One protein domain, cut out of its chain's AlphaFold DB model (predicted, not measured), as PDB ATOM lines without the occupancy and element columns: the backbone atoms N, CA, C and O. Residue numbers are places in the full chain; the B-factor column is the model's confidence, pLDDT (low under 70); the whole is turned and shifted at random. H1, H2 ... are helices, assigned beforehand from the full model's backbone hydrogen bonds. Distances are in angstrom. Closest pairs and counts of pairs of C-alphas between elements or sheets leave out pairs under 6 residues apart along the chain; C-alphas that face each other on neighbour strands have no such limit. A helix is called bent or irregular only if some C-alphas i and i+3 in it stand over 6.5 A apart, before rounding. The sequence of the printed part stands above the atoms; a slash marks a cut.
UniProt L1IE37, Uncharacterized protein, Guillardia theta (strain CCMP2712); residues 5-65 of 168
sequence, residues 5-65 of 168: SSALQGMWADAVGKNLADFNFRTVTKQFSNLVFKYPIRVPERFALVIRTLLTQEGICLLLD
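AT A GLANCE: This is residues 5 to 65 of the 168 residues of an uncharacterized protein of Guillardia theta (strain CCMP2712) (UniProt L1IE37). The chain folds back on itself twice in a flat, loose zigzag: the longest helix, H3, is on one side of H2 and the short H1 on the other, with H2 in the middle running the opposite way to both. H3 meets H2 along a small part of its length, and both its ends stick out, residues 45 to 50 and 60 to 64, as does the loop of residues 16 to 22 between H1 and H2. The printed part has 61 residues, with three named helices in the order H1, H2, H3 and no named strand; the class is all helix. The whole is loose, with a radius of gyration of the C-alphas of 13.2 A and spans of 37 by 31 by 15 A.

IN THESE COORDINATES: H3 has 20 residues, 45 to 64, and measures 29.4 A from its first to its last C-alpha, from C-alpha 45 at (35.601, 87.623, 50.241) to C-alpha 64 at (38.358, 83.100, 21.359). H2 is residues 25 to 38, 20.3 A long. H1 is residues 5 to 13, 11.6 A long, and begins with C-alpha 5 at (36.095, 64.432, 53.658). None of the three helices is bent or irregular.

HOW THE PARTS SIT: H3 and H2 only just touch, with 3 pairs of C-alphas within 8 A, the closest being those of Leu 55 and Arg 26, 7.2 A apart. H3 touches H2 with residues 55 to 58 alone, and H2 touches H3 with residues 25 to 26 alone. The two helices run opposite ways at a steep tilt of 36 degrees, only just past shallow, and form a helical hairpin. H2 touches H1 with residues 31 to 35 alone. The closest C-alphas of that pair are those of Gln 31 and Met 11, 6.8 A apart. H1 and H2 also form a helical hairpin, running opposite ways at a shallow tilt of 19 degrees. H1 and H3 are apart. In H1, H2 and H3 every O i to N i+4 pair is within hydrogen-bond range.

THE WHOLE: The C-alphas farthest apart are those of Ser 6 and Leu 64, at 37.7 A. The printed part has no cut. The link from H1 to H2, 11 residues, is long, and the link from H2 to H3, 6 residues, is short but not tight. Residues 42 to 50, of which 45 to 50 belong to H3, stand free, and so do residues 60 to 65, of which 60 to 64 belong to H3. The mean pLDDT of the printed part is 82.3; the residues under 70 are 14 to 22.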
ATOM      1  N   SER A   5      35.021  65.132  54.368       83.25
ATOM      2  CA  SER A   5      36.095  64.432  53.658       83.25
ATOM      3  C   SER A   5      35.565  63.428  52.635       83.25
ATOM      4  O   SER A   5      36.067  63.399  51.519       83.25
ATOM      5  N   SER A   6      34.506  62.676  52.959       82.69
ATOM      6  CA  SER A   6      33.897  61.714  52.025       82.69
ATOM      7  C   SER A   6      33.241  62.396  50.819       82.69
ATOM      8  O   SER A   6      33.311  61.891  49.702       82.69
ATOM      9  N   ALA A   7      32.643  63.575  51.021       82.00
ATOM     10  CA  ALA A   7      32.033  64.350  49.943       82.00
ATOM     11  C   ALA A   7      33.093  65.004  49.042       82.00
ATOM     12  O   ALA A   7      32.963  64.983  47.820       82.00
ATOM     13  N   LEU A   8      34.159  65.538  49.644       81.81
ATOM     14  CA  LEU A   8      35.300  66.103  48.922       81.81
ATOM     15  C   LEU A   8      36.055  65.033  48.134       81.81
ATOM     16  O   LEU A   8      36.430  65.270  46.991       81.81
ATOM     17  N   GLN A   9      36.237  63.850  48.721       81.75
ATOM     18  CA  GLN A   9      36.871  62.725  48.050       81.75
ATOM     19  C   GLN A   9      36.052  62.266  46.845       81.75
ATOM     20  O   GLN A   9      36.648  61.983  45.820       81.75
ATOM     21  N   GLY A  10      34.717  62.272  46.915       78.62
ATOM     22  CA  GLY A  10      33.866  61.996  45.753       78.62
ATOM     23  C   GLY A  10      34.052  63.010  44.616       78.62
ATOM     24  O   GLY A  10      34.202  62.613  43.469       78.62
ATOM     25  N   MET A  11      34.123  64.309  44.930       76.69
ATOM     26  CA  MET A  11      34.403  65.339  43.915       76.69
ATOM     27  C   MET A  11      35.790  65.188  43.281       76.69
ATOM     28  O   MET A  11      35.946  65.365  42.077       76.69
ATOM     29  N   TRP A  12      36.806  64.900  44.095       70.94
ATOM     30  CA  TRP A  12      38.184  64.790  43.622       70.94
ATOM     31  C   TRP A  12      38.517  63.416  43.041       70.94
ATOM     32  O   TRP A  12      39.442  63.336  42.248       70.94
ATOM     33  N   ALA A  13      37.784  62.349  43.355       70.50
ATOM     34  CA  ALA A  13      37.991  61.032  42.749       70.50
ATOM     35  C   ALA A  13      37.795  61.080  41.226       70.50
ATOM     36  O   ALA A  13      38.597  60.515  40.493       70.50
ATOM     37  N   ASP A  14      36.815  61.854  40.749       66.12
ATOM     38  CA  ASP A  14      36.612  62.100  39.315       66.12
ATOM     39  C   ASP A  14      37.741  62.929  38.678       66.12
ATOM     40  O   ASP A  14      37.900  62.919  37.455       66.12
ATOM     41  N   ALA A  15      38.493  63.676  39.492       60.31
ATOM     42  CA  ALA A  15      39.615  64.517  39.080       60.31
ATOM     43  C   ALA A  15      40.961  63.775  39.127       60.31
ATOM     44  O   ALA A  15      41.846  64.026  38.310       60.31
ATOM     45  N   VAL A  16      41.131  62.859  40.081       56.12
ATOM     46  CA  VAL A  16      42.343  62.069  40.313       56.12
ATOM     47  C   VAL A  16      42.341  60.890  39.336       56.12
ATOM     48  O   VAL A  16      41.940  59.784  39.669       56.12
ATOM     49  N   GLY A  17      42.760  61.141  38.097       54.84
ATOM     50  CA  GLY A  17      42.867  60.112  37.054       54.84
ATOM     51  C   GLY A  17      42.525  60.608  35.652       54.84
ATOM     52  O   GLY A  17      42.953  60.005  34.673       54.84
ATOM     53  N   LYS A  18      41.814  61.736  35.544       60.62
ATOM     54  CA  LYS A  18      41.638  62.441  34.270       60.62
ATOM     55  C   LYS A  18      42.884  63.263  33.957       60.62
ATOM     56  O   LYS A  18      43.543  63.778  34.863       60.62
ATOM     57  N   ASN A  19      43.215  63.372  32.672       61.50
ATOM     58  CA  ASN A  19      44.303  64.230  32.229       61.50
ATOM     59  C   ASN A  19      43.998  65.674  32.675       61.50
ATOM     60  O   ASN A  19      42.838  66.086  32.640       61.50
ATOM     61  N   LEU A  20      45.006  66.455  33.091       63.53
ATOM     62  CA  LEU A  20      44.799  67.876  33.425       63.53
ATOM     63  C   LEU A  20      44.175  68.644  32.250       63.53
ATOM     64  O   LEU A  20      43.476  69.631  32.465       63.53
ATOM     65  N   ALA A  21      44.390  68.148  31.029       61.88
ATOM     66  CA  ALA A  21      43.734  68.630  29.829       61.88
ATOM     67  C   ALA A  21      42.197  68.526  29.907       61.88
ATOM     68  O   ALA A  21      41.512  69.377  29.369       61.88
ATOM     69  N   ASP A  22      41.589  67.557  30.580       68.06
ATOM     70  CA  ASP A  22      40.121  67.413  30.577       68.06
ATOM     71  C   ASP A  22      39.427  68.263  31.656       68.06
ATOM     72  O   ASP A  22      38.220  68.151  31.888       68.06
ATOM     73  N   PHE A  23      40.184  69.128  32.334       75.12
ATOM     74  CA  PHE A  23      39.708  69.899  33.473       75.12
ATOM     75  C   PHE A  23      39.259  71.309  33.063       75.12
ATOM     76  O   PHE A  23      40.071  72.169  32.730       75.12
ATOM     77  N   ASN A  24      37.949  71.559  33.137       74.94
ATOM     78  CA  ASN A  24      37.331  72.864  32.877       74.94
ATOM     79  C   ASN A  24      36.888  73.518  34.199       74.94
ATOM     80  O   ASN A  24      36.188  72.888  35.003       74.94
ATOM     81  N   PHE A  25      37.260  74.780  34.436       81.50
ATOM     82  CA  PHE A  25      37.029  75.460  35.714       81.50
ATOM     83  C   PHE A  25      35.533  75.708  35.984       81.50
ATOM     84  O   PHE A  25      35.091  75.676  37.142       81.50
ATOM     85  N   ARG A  26      34.705  75.825  34.937       78.75
ATOM     86  CA  ARG A  26      33.234  75.872  35.044       78.75
ATOM     87  C   ARG A  26      32.658  74.604  35.682       78.75
ATOM     88  O   ARG A  26      31.788  74.694  36.550       78.75
ATOM     89  N   THR A  27      33.148  73.428  35.288       81.12
ATOM     90  CA  THR A  27      32.684  72.131  35.819       81.12
ATOM     91  C   THR A  27      33.058  71.976  37.290       81.12
ATOM     92  O   THR A  27      32.220  71.595  38.108       81.12
ATOM     93  N   VAL A  28      34.287  72.352  37.644       81.75
ATOM     94  CA  VAL A  28      34.802  72.307  39.023       81.75
ATOM     95  C   VAL A  28      33.982  73.201  39.941       81.75
ATOM     96  O   VAL A  28      33.541  72.776  41.008       81.75
ATOM     97  N   THR A  29      33.724  74.433  39.502       81.88
ATOM     98  CA  THR A  29      32.932  75.400  40.267       81.88
ATOM     99  C   THR A  29      31.502  74.896  40.477       81.88
ATOM    100  O   THR A  29      30.953  75.042  41.570       81.88
ATOM    101  N   LYS A  30      30.908  74.231  39.476       83.81
ATOM    102  CA  LYS A  30      29.577  73.614  39.590       83.81
ATOM    103  C   LYS A  30      29.548  72.488  40.629       83.81
ATOM    104  O   LYS A  30      28.653  72.458  41.471       83.81
ATOM    105  N   GLN A  31      30.534  71.590  40.610       82.88
ATOM    106  CA  GLN A  31      30.646  70.523  41.611       82.88
ATOM    107  C   GLN A  31      30.866  71.088  43.022       82.88
ATOM    108  O   GLN A  31      30.232  70.641  43.976       82.88
ATOM    109  N   PHE A  32      31.705  72.118  43.147       83.69
ATOM    110  CA  PHE A  32      31.955  72.795  44.417       83.69
ATOM    111  C   PHE A  32      30.705  73.495  44.960       83.69
ATOM    112  O   PHE A  32      30.413  73.381  46.148       83.69
ATOM    113  N   SER A  33      29.918  74.145  44.099       84.06
ATOM    114  CA  SER A  33      28.654  74.781  44.483       84.06
ATOM    115  C   SER A  33      27.683  73.781  45.119       84.06
ATOM    116  O   SER A  33      27.145  74.060  46.190       84.06
ATOM    117  N   ASN A  34      27.549  72.577  44.552       84.31
ATOM    118  CA  ASN A  34      26.737  71.504  45.140       84.31
ATOM    119  C   ASN A  34      27.204  71.114  46.554       84.31
ATOM    120  O   ASN A  34      26.384  70.796  47.417       84.31
ATOM    121  N   LEU A  35      28.515  71.146  46.813       85.25
ATOM    122  CA  LEU A  35      29.072  70.836  48.128       85.25
ATOM    123  C   LEU A  35      28.801  71.961  49.138       85.25
ATOM    124  O   LEU A  35      28.453  71.664  50.280       85.25
ATOM    125  N   VAL A  36      28.878  73.224  48.710       84.31
ATOM    126  CA  VAL A  36      28.531  74.402  49.529       84.31
ATOM    127  C   VAL A  36      27.042  74.426  49.903       84.31
ATOM    128  O   VAL A  36      26.693  74.876  50.990       84.31
ATOM    129  N   PHE A  37      26.148  73.893  49.061       83.12
ATOM    130  CA  PHE A  37      24.739  73.719  49.445       83.12
ATOM    131  C   PHE A  37      24.549  72.654  50.534       83.12
ATOM    132  O   PHE A  37      23.671  72.780  51.383       83.12
ATOM    133  N   LYS A  38      25.370  71.595  50.523       85.81
ATOM    134  CA  LYS A  38      25.259  70.465  51.458       85.81
ATOM    135  C   LYS A  38      25.946  70.717  52.801       85.81
ATOM    136  O   LYS A  38      25.527  70.165  53.817       85.81
ATOM    137  N   TYR A  39      27.002  71.521  52.802       85.88
ATOM    138  CA  TYR A  39      27.746  71.924  53.988       85.88
ATOM    139  C   TYR A  39      27.868  73.448  53.980       85.88
ATOM    140  O   TYR A  39      28.382  73.969  52.993       85.88
ATOM    141  N   PRO A  40      27.472  74.169  55.046       81.31
ATOM    142  CA  PRO A  40      27.453  75.635  55.077       81.31
ATOM    143  C   PRO A  40      28.871  76.229  55.173       81.31
ATOM    144  O   PRO A  40      29.269  76.819  56.179       81.31
ATOM    145  N   ILE A  41      29.665  76.051  54.119       84.44
ATOM    146  CA  ILE A  41      31.012  76.592  53.978       84.44
ATOM    147  C   ILE A  41      30.888  78.089  53.700       84.44
ATOM    148  O   ILE A  41      30.235  78.503  52.743       84.44
ATOM    149  N   ARG A  42      31.559  78.913  54.507       85.19
ATOM    150  CA  ARG A  42      31.688  80.350  54.245       85.19
ATOM    151  C   ARG A  42      32.965  80.605  53.455       85.19
ATOM    152  O   ARG A  42      34.058  80.349  53.956       85.19
ATOM    153  N   VAL A  43      32.834  81.109  52.229       86.94
ATOM    154  CA  VAL A  43      33.983  81.491  51.396       86.94
ATOM    155  C   VAL A  43      34.402  82.920  51.762       86.94
ATOM    156  O   VAL A  43      33.575  83.825  51.661       86.94
ATOM    157  N   PRO A  44      35.656  83.161  52.186       92.00
ATOM    158  CA  PRO A  44      36.132  84.515  52.456       92.00
ATOM    159  C   PRO A  44      36.126  85.383  51.191       92.00
ATOM    160  O   PRO A  44      36.486  84.913  50.110       92.00
ATOM    161  N   GLU A  45      35.804  86.668  51.343       93.88
ATOM    162  CA  GLU A  45      35.601  87.623  50.241       93.88
ATOM    163  C   GLU A  45      36.757  87.657  49.233       93.88
ATOM    164  O   GLU A  45      36.548  87.525  48.027       93.88
ATOM    165  N   ARG A  46      38.000  87.723  49.727       94.75
ATOM    166  CA  ARG A  46      39.204  87.734  48.882       94.75
ATOM    167  C   ARG A  46      39.279  86.552  47.911       94.75
ATOM    168  O   ARG A  46      39.742  86.713  46.789       94.75
ATOM    169  N   PHE A  47      38.816  85.370  48.320       91.25
ATOM    170  CA  PHE A  47      38.833  84.190  47.456       91.25
ATOM    171  C   PHE A  47      37.676  84.204  46.459       91.25
ATOM    172  O   PHE A  47      37.866  83.795  45.318       91.25
ATOM    173  N   ALA A  48      36.508  84.724  46.847       90.56
ATOM    174  CA  ALA A  48      35.382  84.889  45.931       90.56
ATOM    175  C   ALA A  48      35.731  85.841  44.777       90.56
ATOM    176  O   ALA A  48      35.414  85.551  43.624       90.56
ATOM    177  N   LEU A  49      36.450  86.929  45.071       93.25
ATOM    178  CA  LEU A  49      36.946  87.864  44.061       93.25
ATOM    179  C   LEU A  49      37.901  87.185  43.078       93.25
ATOM    180  O   LEU A  49      37.694  87.280  41.873       93.25
ATOM    181  N   VAL A  50      38.889  86.441  43.582       92.88
ATOM    182  CA  VAL A  50      39.837  85.697  42.735       92.88
ATOM    183  C   VAL A  50      39.119  84.663  41.864       92.88
ATOM    184  O   VAL A  50      39.395  84.552  40.676       92.88
ATOM    185  N   ILE A  51      38.161  83.916  42.412       89.69
ATOM    186  CA  ILE A  51      37.400  82.926  41.634       89.69
ATOM    187  C   ILE A  51      36.561  83.617  40.552       89.69
ATOM    188  O   ILE A  51      36.514  83.153  39.414       89.69
ATOM    189  N   ARG A  52      35.924  84.748  40.875       90.62
ATOM    190  CA  ARG A  52      35.113  85.519  39.925       90.62
ATOM    191  C   ARG A  52      35.947  86.075  38.771       90.62
ATOM    192  O   ARG A  52      35.489  86.031  37.628       90.62
ATOM    193  N   THR A  53      37.150  86.583  39.043       94.50
ATOM    194  CA  THR A  53      38.046  87.066  37.981       94.50
ATOM    195  C   THR A  53      38.503  85.919  37.088       94.50
ATOM    196  O   THR A  53      38.424  86.057  35.870       94.50
ATOM    197  N   LEU A  54      38.869  84.770  37.663       91.31
ATOM    198  CA  LEU A  54      39.264  83.581  36.901       91.31
ATOM    199  C   LEU A  54      38.135  83.057  36.006       91.31
ATOM    200  O   LEU A  54      38.374  82.798  34.833       91.31
ATOM    201  N   LEU A  55      36.901  82.965  36.515       89.88
ATOM    202  CA  LEU A  55      35.737  82.544  35.721       89.88
ATOM    203  C   LEU A  55      35.453  83.493  34.555       89.88
ATOM    204  O   LEU A  55      35.084  83.055  33.468       89.88
ATOM    205  N   THR A  56      35.622  84.797  34.779       92.50
ATOM    206  CA  THR A  56      35.422  85.804  33.730       92.50
ATOM    207  C   THR A  56      36.526  85.709  32.675       92.50
ATOM    208  O   THR A  56      36.235  85.738  31.482       92.50
ATOM    209  N   GLN A  57      37.781  85.536  33.098       92.50
ATOM    210  CA  GLN A  57      38.925  85.362  32.199       92.50
ATOM    211  C   GLN A  57      38.819  84.074  31.378       92.50
ATOM    212  O   GLN A  57      38.979  84.122  30.164       92.50
ATOM    213  N   GLU A  58      38.481  82.945  32.008       89.44
ATOM    214  CA  GLU A  58      38.237  81.685  31.300       89.44
ATOM    215  C   GLU A  58      37.084  81.836  30.302       89.44
ATOM    216  O   GLU A  58      37.206  81.405  29.159       89.44
ATOM    217  N   GLY A  59      35.998  82.506  30.698       90.44
ATOM    218  CA  GLY A  59      34.874  82.796  29.813       90.44
ATOM    219  C   GLY A  59      35.299  83.541  28.547       90.44
ATOM    220  O   GLY A  59      34.931  83.124  27.456       90.44
ATOM    221  N   ILE A  60      36.110  84.595  28.677       93.31
ATOM    222  CA  ILE A  60      36.624  85.365  27.532       93.31
ATOM    223  C   ILE A  60      37.550  84.511  26.657       93.31
ATOM    224  O   ILE A  60      37.442  84.554  25.434       93.31
ATOM    225  N   CYS A  61      38.437  83.712  27.252       91.44
ATOM    226  CA  CYS A  61      39.323  82.836  26.485       91.44
ATOM    227  C   CYS A  61      38.547  81.771  25.697       91.44
ATOM    228  O   CYS A  61      38.899  81.504  24.554       91.44
ATOM    229  N   LEU A  62      37.461  81.231  26.260       90.81
ATOM    230  CA  LEU A  62      36.581  80.282  25.571       90.81
ATOM    231  C   LEU A  62      35.820  80.905  24.393       90.81
ATOM    232  O   LEU A  62      35.457  80.188  23.464       90.81
ATOM    233  N   LEU A  63      35.570  82.221  24.414       92.19
ATOM    234  CA  LEU A  63      35.011  82.926  23.254       92.19
ATOM    235  C   LEU A  63      36.005  82.977  22.085       92.19
ATOM    236  O   LEU A  63      35.577  82.995  20.935       92.19
ATOM    237  N   LEU A  64      37.308  83.030  22.375       94.12
ATOM    238  CA  LEU A  64      38.358  83.100  21.359       94.12
ATOM    239  C   LEU A  64      38.751  81.710  20.842       94.12
ATOM    240  O   LEU A  64      38.900  81.523  19.637       94.12
ATOM    241  N   ASP A  65      38.916  80.748  21.748       91.44
ATOM    242  CA  ASP A  65      39.227  79.354  21.440       91.44
ATOM    243  C   ASP A  65      38.317  78.420  22.263       91.44
ATOM    244  O   ASP A  65      38.485  78.309  23.483       91.44
TER     245      ASP A  65